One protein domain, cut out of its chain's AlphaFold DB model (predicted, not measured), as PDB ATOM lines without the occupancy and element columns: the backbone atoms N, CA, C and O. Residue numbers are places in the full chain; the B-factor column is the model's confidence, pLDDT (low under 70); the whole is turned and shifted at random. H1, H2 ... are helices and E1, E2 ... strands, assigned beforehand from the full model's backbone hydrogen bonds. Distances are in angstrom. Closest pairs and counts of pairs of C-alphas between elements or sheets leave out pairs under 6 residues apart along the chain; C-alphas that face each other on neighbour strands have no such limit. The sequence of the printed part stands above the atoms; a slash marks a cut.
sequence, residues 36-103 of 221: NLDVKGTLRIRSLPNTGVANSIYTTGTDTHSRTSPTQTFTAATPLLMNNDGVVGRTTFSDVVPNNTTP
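Overview. This is residues 36 to 103 of the 221 residues of an uncharacterized protein of Chryseobacterium oleae (UniProt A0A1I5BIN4). This is a domain with little regular structure: a short strand E1, a long winding loop of residues 40 to 79, a small hairpin of E2 and E3, and a one-turn helix H1, after which residues 97 to 103 stick out as a tail. The 68 printed residues hold three named strands and one named helix, in the order E1, E2, E3, H1, with 13 residues in them; the class is mixed, and the sheet E2 - E3 is antiparallel. The whole is elongated, 52 by 31 by 21 A, and only just loose, close to extended, with a radius of gyration of the C-alphas of 16.2 A.

Along the chain. E1, residues 37 to 39, begins at C-alpha 37 (119.543, 84.786, 115.946) and is 6.6 A long. E2, residues 80 to 82, is 7.1 A; E3, residues 88 to 90, 7.2 A. H1, residues 93 to 96, is 5.3 A and ends at C-alpha 96 (140.555, 71.772, 112.953).

Arrangement. E2 and E3 form a hairpin, antiparallel at 129 degrees; N 81 and O 89 are within hydrogen-bond range at 2.9 A. E1 pairs with no named strand and is apart from E2, E3 and H1. H1 is too short for an O i to N i+4 pair; its one O i to N i+3 pair is within range.

Size, cuts and confidence. The C-alphas farthest apart, of Thr 68 and Pro 103, are 53.6 A apart. The printed part has no cut. The link from E1 to E2 is long, with 40 residues. Residues 92 to 103 have pLDDT under 70.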
ATOM      1  N   ASN A  36     121.566  87.272 113.323       91.75
ATOM      2  CA  ASN A  36     120.192  86.976 112.882       91.75
ATOM      3  C   ASN A  36     119.382  86.208 113.935       91.75
ATOM      4  O   ASN A  36     118.169  86.388 114.022       91.75
ATOM      5  N   LEU A  37     120.059  85.374 114.721       92.56
ATOM      6  CA  LEU A  37     119.543  84.786 115.946       92.56
ATOM      7  C   LEU A  37     120.600  84.999 117.029       92.56
ATOM      8  O   LEU A  37     121.679  84.419 116.939       92.56
ATOM      9  N   ASP A  38     120.277  85.818 118.022       93.56
ATOM     10  CA  ASP A  38     121.150  86.142 119.153       93.56
ATOM     11  C   ASP A  38     120.453  85.719 120.452       93.56
ATOM     12  O   ASP A  38     119.313  86.106 120.724       93.56
ATOM     13  N   VAL A  39     121.119  84.865 121.229       93.62
ATOM     14  CA  VAL A  39     120.601  84.315 122.483       93.62
ATOM     15  C   VAL A  39     121.548  84.706 123.601       93.62
ATOM     16  O   VAL A  39     122.593  84.083 123.795       93.62
ATOM     17  N   LYS A  40     121.137  85.684 124.406       93.12
ATOM     18  CA  LYS A  40     121.869  86.082 125.605       93.12
ATOM     19  C   LYS A  40     121.548  85.127 126.757       93.12
ATOM     20  O   LYS A  40     120.777  85.435 127.656       93.12
ATOM     21  N   GLY A  41     122.109  83.921 126.711       91.00
ATOM     22  CA  GLY A  41     121.849  82.885 127.710       91.00
ATOM     23  C   GLY A  41     122.235  81.488 127.236       91.00
ATOM     24  O   GLY A  41     123.240  81.301 126.560       91.00
ATOM     25  N   THR A  42     121.443  80.480 127.607       92.06
ATOM     26  CA  THR A  42     121.690  79.079 127.228       92.06
ATOM     27  C   THR A  42     120.714  78.613 126.150       92.06
ATOM     28  O   THR A  42     119.499  78.691 126.327       92.06
ATOM     29  N   LEU A  43     121.240  78.038 125.067       92.25
ATOM     30  CA  LEU A  43     120.452  77.343 124.048       92.25
ATOM     31  C   LEU A  43     120.360  75.843 124.375       92.25
ATOM     32  O   LEU A  43     121.380  75.168 124.505       92.25
ATOM     33  N   ARG A  44     119.141  75.291 124.456       94.38
ATOM     34  CA  ARG A  44     118.907  73.837 124.554       94.38
ATOM     35  C   ARG A  44     118.309  73.303 123.259       94.38
ATOM     36  O   ARG A  44     117.195  73.672 122.894       94.38
ATOM     37  N   ILE A  45     118.987  72.339 122.642       93.31
ATOM     38  CA  ILE A  45     118.491  71.616 121.467       93.31
ATOM     39  C   ILE A  45     118.019  70.228 121.915       93.31
ATOM     40  O   ILE A  45     118.767  69.491 122.551       93.31
ATOM     41  N   ARG A  46     116.752  69.883 121.648       93.38
ATOM     42  CA  ARG A  46     116.157  68.607 122.101       93.38
ATOM     43  C   ARG A  46     116.380  67.447 121.136       93.38
ATOM     44  O   ARG A  46     116.379  66.305 121.573       93.38
ATOM     45  N   SER A  47     116.518  67.741 119.848       89.69
ATOM     46  CA  SER A  47     116.707  66.745 118.800       89.69
ATOM     47  C   SER A  47     117.635  67.305 117.733       89.69
ATOM     48  O   SER A  47     117.460  68.446 117.303       89.69
ATOM     49  N   LEU A  48     118.614  66.500 117.333       91.44
ATOM     50  CA  LEU A  48     119.504  66.739 116.205       91.44
ATOM     51  C   LEU A  48     119.498  65.477 115.338       91.44
ATOM     52  O   LEU A  48     119.567  64.374 115.889       91.44
ATOM     53  N   PRO A  49     119.392  65.601 114.008       92.44
ATOM     54  CA  PRO A  49     119.431  64.444 113.131       92.44
ATOM     55  C   PRO A  49     120.840  63.840 113.102       92.44
ATOM     56  O   PRO A  49     121.838  64.560 113.056       92.44
ATOM     57  N   ASN A  50     120.925  62.512 113.080       90.81
ATOM     58  CA  ASN A  50     122.182  61.825 112.804       90.81
ATOM     59  C   ASN A  50     122.441  61.804 111.294       90.81
ATOM     60  O   ASN A  50     121.513  61.661 110.492       90.81
ATOM     61  N   THR A  51     123.711  61.913 110.903       93.06
ATOM     62  CA  THR A  51     124.126  61.789 109.501       93.06
ATOM     63  C   THR A  51     123.656  60.460 108.914       93.06
ATOM     64  O   THR A  51     123.814  59.411 109.534       93.06
ATOM     65  N   GLY A  52     123.085  60.507 107.712       92.38
ATOM     66  CA  GLY A  52     122.574  59.344 106.989       92.38
ATOM     67  C   GLY A  52     121.149  58.932 107.367       92.38
ATOM     68  O   GLY A  52     120.587  58.062 106.706       92.38
ATOM     69  N   VAL A  53     120.521  59.559 108.371       93.69
ATOM     70  CA  VAL A  53     119.122  59.265 108.715       93.69
ATOM     71  C   VAL A  53     118.193  59.913 107.693       93.69
ATOM     72  O   VAL A  53     118.070  61.142 107.634       93.69
ATOM     73  N   ALA A  54     117.540  59.071 106.889       93.06
ATOM     74  CA  ALA A  54     116.519  59.483 105.932       93.06
ATOM     75  C   ALA A  54     115.311  60.110 106.634       93.06
ATOM     76  O   ALA A  54     114.989  59.739 107.762       93.06
ATOM     77  N   ASN A  55     114.632  61.037 105.950       93.12
ATOM     78  CA  ASN A  55     113.435  61.710 106.459       93.12
ATOM     79  C   ASN A  55     113.658  62.297 107.864       93.12
ATOM     80  O   ASN A  55     112.937  61.985 108.805       93.12
ATOM     81  N   SER A  56     114.681  63.137 108.026       93.62
ATOM     82  CA  SER A  56     115.021  63.768 109.311       93.62
ATOM     83  C   SER A  56     114.981  65.300 109.286       93.62
ATOM     84  O   SER A  56     115.041  65.937 110.335       93.62
ATOM     85  N   ILE A  57     114.811  65.898 108.102       93.50
ATOM     86  CA  ILE A  57     114.708  67.348 107.898       93.50
ATOM     87  C   ILE A  57     113.329  67.697 107.325       93.50
ATOM     88  O   ILE A  57     112.873  67.072 106.367       93.50
ATOM     89  N   TYR A  58     112.681  68.717 107.898       94.06
ATOM     90  CA  TYR A  58     111.368  69.211 107.461       94.06
ATOM     91  C   TYR A  58     111.430  70.210 106.298       94.06
ATOM     92  O   TYR A  58     110.401  70.509 105.709       94.06
ATOM     93  N   THR A  59     112.601  70.732 105.949       92.81
ATOM     94  CA  THR A  59     112.787  71.527 104.728       92.81
ATOM     95  C   THR A  59     112.896  70.599 103.520       92.81
ATOM     96  O   THR A  59     113.689  69.664 103.545       92.81
ATOM     97  N   THR A  60     112.125  70.850 102.466       89.44
ATOM     98  CA  THR A  60     112.191  70.119 101.195       89.44
ATOM     99  C   THR A  60     113.471  70.467 100.429       89.44
ATOM    100  O   THR A  60     114.165  71.432 100.743       89.44
ATOM    101  N   GLY A  61     113.770  69.738  99.348       84.38
ATOM    102  CA  GLY A  61     114.884  70.064  98.440       84.38
ATOM    103  C   GLY A  61     114.767  71.413  97.705       84.38
ATOM    104  O   GLY A  61     115.626  71.727  96.890       84.38
ATOM    105  N   THR A  62     113.716  72.194  97.970       88.50
ATOM    106  CA  THR A  62     113.406  73.489  97.346       88.50
ATOM    107  C   THR A  62     113.148  74.585  98.392       88.50
ATOM    108  O   THR A  62     112.328  75.468  98.161       88.50
ATOM    109  N   ASP A  63     113.780  74.489  99.568       87.19
ATOM    110  CA  ASP A  63     113.683  75.468 100.671       87.19
ATOM    111  C   ASP A  63     112.244  75.753 101.156       87.19
ATOM    112  O   ASP A  63     111.902  76.830 101.635       87.19
ATOM    113  N   THR A  64     111.350  74.770 101.013       93.69
ATOM    114  CA  THR A  64     109.956  74.856 101.470       93.69
ATOM    115  C   THR A  64     109.768  74.001 102.718       93.69
ATOM    116  O   THR A  64     110.337  72.922 102.826       93.69
ATOM    117  N   HIS A  65     108.953  74.437 103.676       93.81
ATOM    118  CA  HIS A  65     108.657  73.632 104.862       93.81
ATOM    119  C   HIS A  65     107.593  72.556 104.578       93.81
ATOM    120  O   HIS A  65     106.476  72.866 104.158       93.81
ATOM    121  N   SER A  66     107.908  71.294 104.864       94.50
ATOM    122  CA  SER A  66     106.962  70.179 104.895       94.50
ATOM    123  C   SER A  66     106.173  70.192 106.202       94.50
ATOM    124  O   SER A  66     106.749  70.210 107.282       94.50
ATOM    125  N   ARG A  67     104.840  70.169 106.123       91.94
ATOM    126  CA  ARG A  67     103.965  70.341 107.299       91.94
ATOM    127  C   ARG A  67     103.674  69.054 108.070       91.94
ATOM    128  O   ARG A  67     103.181  69.127 109.189       91.94
ATOM    129  N   THR A  68     103.880  67.898 107.450       91.06
ATOM    130  CA  THR A  68     103.358  66.614 107.947       91.06
ATOM    131  C   THR A  68     104.458  65.625 108.275       91.06
ATOM    132  O   THR A  68     104.376  64.956 109.301       91.06
ATOM    133  N   SER A  69     105.498  65.566 107.444       92.44
ATOM    134  CA  SER A  69     106.591  64.615 107.616       92.44
ATOM    135  C   SER A  69     107.921  65.223 107.178       92.44
ATOM    136  O   SER A  69     107.952  65.965 106.194       92.44
ATOM    137  N   PRO A  70     109.032  64.891 107.846       92.44
ATOM    138  CA  PRO A  70     110.359  65.197 107.330       92.44
ATOM    139  C   PRO A  70     110.609  64.432 106.021       92.44
ATOM    140  O   PRO A  70     110.125  63.314 105.852       92.44
ATOM    141  N   THR A  71     111.342  65.035 105.086       93.25
ATOM    142  CA  THR A  71     111.462  64.513 103.709       93.25
ATOM    143  C   THR A  71     112.897  64.287 103.259       93.25
ATOM    144  O   THR A  71     113.125  63.498 102.349       93.25
ATOM    145  N   GLN A  72     113.876  64.961 103.874       93.25
ATOM    146  CA  GLN A  72     115.273  64.875 103.436       93.25
ATOM    147  C   GLN A  72     116.130  64.079 104.415       93.25
ATOM    148  O   GLN A  72     115.912  64.105 105.629       93.25
ATOM    149  N   THR A  73     117.138  63.404 103.868       93.12
ATOM    150  CA  THR A  73     118.238  62.806 104.627       93.12
ATOM    151  C   THR A  73     119.188  63.895 105.103       93.12
ATOM    152  O   THR A  73     119.629  64.724 104.305       93.12
ATOM    153  N   PHE A  74     119.541  63.886 106.386       93.06
ATOM    154  CA  PHE A  74     120.598  64.753 106.888       93.06
ATOM    155  C   PHE A  74     121.972  64.188 106.528       93.06
ATOM    156  O   PHE A  74     122.312  63.069 106.910       93.06
ATOM    157  N   THR A  75     122.776  64.988 105.832       91.94
ATOM    158  CA  THR A  75     124.173  64.676 105.515       91.94
ATOM    159  C   THR A  75     125.047  65.787 106.075       91.94
ATOM    160  O   THR A  75     125.073  66.890 105.526       91.94
ATOM    161  N   ALA A  76     125.741  65.531 107.186       88.94
ATOM    162  CA  ALA A  76     126.664  66.513 107.746       88.94
ATOM    163  C   ALA A  76     127.816  66.796 106.769       88.94
ATOM    164  O   ALA A  76     128.438  65.866 106.256       88.94
ATOM    165  N   ALA A  77     128.106  68.079 106.539       86.19
ATOM    166  CA  ALA A  77     129.170  68.523 105.635       86.19
ATOM    167  C   ALA A  77     130.379  69.110 106.379       86.19
ATOM    168  O   ALA A  77     131.520  68.781 106.068       86.19
ATOM    169  N   THR A  78     130.142  69.976 107.366       83.50
ATOM    170  CA  THR A  78     131.195  70.657 108.133       83.50
ATOM    171  C   THR A  78     130.826  70.695 109.613       83.50
ATOM    172  O   THR A  78     129.650  70.916 109.919       83.50
ATOM    173  N   PRO A  79     131.790  70.534 110.538       80.69
ATOM    174  CA  PRO A  79     131.541  70.792 111.948       80.69
ATOM    175  C   PRO A  79     131.231  72.276 112.173       80.69
ATOM    176  O   PRO A  79     131.716  73.149 111.445       80.69
ATOM    177  N   LEU A  80     130.430  72.546 113.201       87.00
ATOM    178  CA  LEU A  80     130.200  73.892 113.707       87.00
ATOM    179  C   LEU A  80     131.126  74.147 114.894       87.00
ATOM    180  O   LEU A  80     131.355  73.265 115.720       87.00
ATOM    181  N   LEU A  81     131.652  75.361 114.959       87.19
ATOM    182  CA  LEU A  81     132.567  75.841 115.989       87.19
ATOM    183  C   LEU A  81     132.070  77.186 116.504       87.19
ATOM    184  O   LEU A  81     131.137  77.760 115.947       87.19
ATOM    185  N   MET A  82     132.690  77.688 117.565       89.69
ATOM    186  CA  MET A  82     132.304  78.937 118.209       89.69
ATOM    187  C   MET A  82     133.535  79.817 118.416       89.69
ATOM    188  O   MET A  82     134.593  79.307 118.792       89.69
ATOM    189  N   ASN A  83     133.415  81.118 118.145       86.62
ATOM    190  CA  ASN A  83     134.472  82.084 118.453       86.62
ATOM    191  C   ASN A  83     134.408  82.537 119.930       86.62
ATOM    192  O   ASN A  83     133.557  82.089 120.697       86.62
ATOM    193  N   ASN A  84     135.305  83.443 120.332       89.00
ATOM    194  CA  ASN A  84     135.353  83.960 121.705       89.00
ATOM    195  C   ASN A  84     134.096  84.755 122.115       89.00
ATOM    196  O   ASN A  84     133.818  84.884 123.302       89.00
ATOM    197  N   ASP A  85     133.333  85.248 121.139       90.25
ATOM    198  CA  ASP A  85     132.107  86.023 121.350       90.25
ATOM    199  C   ASP A  85     130.849  85.139 121.388       90.25
ATOM    200  O   ASP A  85     129.736  85.643 121.488       90.25
ATOM    201  N   GLY A  86     130.998  83.812 121.308       89.12
ATOM    202  CA  GLY A  86     129.867  82.883 121.340       89.12
ATOM    203  C   GLY A  86     129.159  82.689 119.994       89.12
ATOM    204  O   GLY A  86     128.149  81.987 119.926       89.12
ATOM    205  N   VAL A  87     129.683  83.261 118.905       92.81
ATOM    206  CA  VAL A  87     129.082  83.171 117.567       92.81
ATOM    207  C   VAL A  87     129.436  81.839 116.917       92.81
ATOM    208  O   VAL A  87     130.611  81.476 116.804       92.81
ATOM    209  N   VAL A  88     128.410  81.114 116.459       92.69
ATOM    210  CA  VAL A  88     128.569  79.834 115.760       92.69
ATOM    211  C   VAL A  88     129.008  80.068 114.317       92.69
ATOM    212  O   VAL A  88     128.342  80.761 113.551       92.69
ATOM    213  N   GLY A  89     130.109  79.434 113.929       87.81
ATOM    214  CA  GLY A  89     130.658  79.468 112.582       87.81
ATOM    215  C   GLY A  89     131.021  78.078 112.070       87.81
ATOM    216  O   GLY A  89     130.945  77.075 112.780       87.81
ATOM    217  N   ARG A  90     131.444  78.027 110.809       87.50
ATOM    218  CA  ARG A  90     132.127  76.871 110.221       87.50
ATOM    219  C   ARG A  90     133.579  77.246 109.993       87.50
ATOM    220  O   ARG A  90     133.873  78.401 109.695       87.50
ATOM    221  N   THR A  91     134.452  76.263 110.073       73.25
ATOM    222  CA  THR A  91     135.874  76.464 109.825       73.25
ATOM    223  C   THR A  91     136.310  75.653 108.618       73.25
ATOM    224  O   THR A  91     135.645  74.686 108.232       73.25
ATOM    225  N   THR A  92     137.422  76.041 108.008       68.12
ATOM    226  CA  THR A  92     138.087  75.215 107.001       68.12
ATOM    227  C   THR A  92     138.924  74.139 107.689       68.12
ATOM    228  O   THR A  92     139.403  74.339 108.799       68.12
ATOM    229  N   PHE A  93     139.126  72.971 107.067       58.25
ATOM    230  CA  PHE A  93     139.900  71.872 107.680       58.25
ATOM    231  C   PHE A  93     141.302  72.287 108.179       58.25
ATOM    232  O   PHE A  93     141.819  71.653 109.097       58.25
ATOM    233  N   SER A  94     141.873  73.373 107.636       53.78
ATOM    234  CA  SER A  94     143.112  74.023 108.097       53.78
ATOM    235  C   SER A  94     143.093  74.498 109.552       53.78
ATOM    236  O   SER A  94     144.154  74.799 110.092       53.78
ATOM    237  N   ASP A  95     141.907  74.598 110.153       52.22
ATOM    238  CA  ASP A  95     141.697  75.184 111.475       52.22
ATOM    239  C   ASP A  95     141.299  74.122 112.522       52.22
ATOM    240  O   ASP A  95     141.400  74.367 113.721       52.22
ATOM    241  N   VAL A  96     140.851  72.934 112.080       59.00
ATOM    242  CA  VAL A  96     140.555  71.772 112.953       59.00
ATOM    243  C   VAL A  96     141.795  70.901 113.141       59.00
ATOM    244  O   VAL A  96     142.029  70.363 114.221       59.00
ATOM    245  N   VAL A  97     142.610  70.779 112.094       55.88
ATOM    246  CA  VAL A  97     143.982  70.285 112.206       55.88
ATOM    247  C   VAL A  97     144.844  71.520 112.421       55.88
ATOM    248  O   VAL A  97     144.780  72.411 111.578       55.88
ATOM    249  N   PRO A  98     145.620  71.643 113.510       51.50
ATOM    250  CA  PRO A  98     146.427  72.834 113.675       51.50
ATOM    251  C   PRO A  98     147.363  73.002 112.456       51.50
ATOM    252  O   PRO A  98     148.069  72.081 112.059       51.50
ATOM    253  N   ASN A  99     147.291  74.199 111.871       47.16
ATOM    254  CA  ASN A  99     148.266  74.889 111.026       47.16
ATOM    255  C   ASN A  99     148.724  74.211 109.713       47.16
ATOM    256  O   ASN A  99     149.730  73.505 109.670       47.16
ATOM    257  N   ASN A 100     148.066  74.589 108.611       45.84
ATOM    258  CA  ASN A 100     148.590  74.469 107.241       45.84
ATOM    259  C   ASN A 100     148.857  75.843 106.579       45.84
ATOM    260  O   ASN A 100     148.790  75.959 105.357       45.84
ATOM    261  N   THR A 101     149.093  76.920 107.339       44.91
ATOM    262  CA  THR A 101     149.192  78.275 106.749       44.91
ATOM    263  C   THR A 101     150.532  78.980 106.918       44.91
ATOM    264  O   THR A 101     150.692  80.071 106.377       44.91
ATOM    265  N   THR A 102     151.554  78.357 107.513       45.09
ATOM    266  CA  THR A 102     152.930  78.880 107.410       45.09
ATOM    267  C   THR A 102     153.971  77.776 107.184       45.09
ATOM    268  O   THR A 102     154.137  76.926 108.060       45.09
ATOM    269  N   PRO A 103     154.758  77.829 106.087       47.88
ATOM    270  CA  PRO A 103     155.926  76.964 105.863       47.88
ATOM    271  C   PRO A 103     157.036  77.118 106.919       47.88
ATOM    272  O   PRO A 103     157.977  76.330 106.946       47.88
TER     273      PRO A 103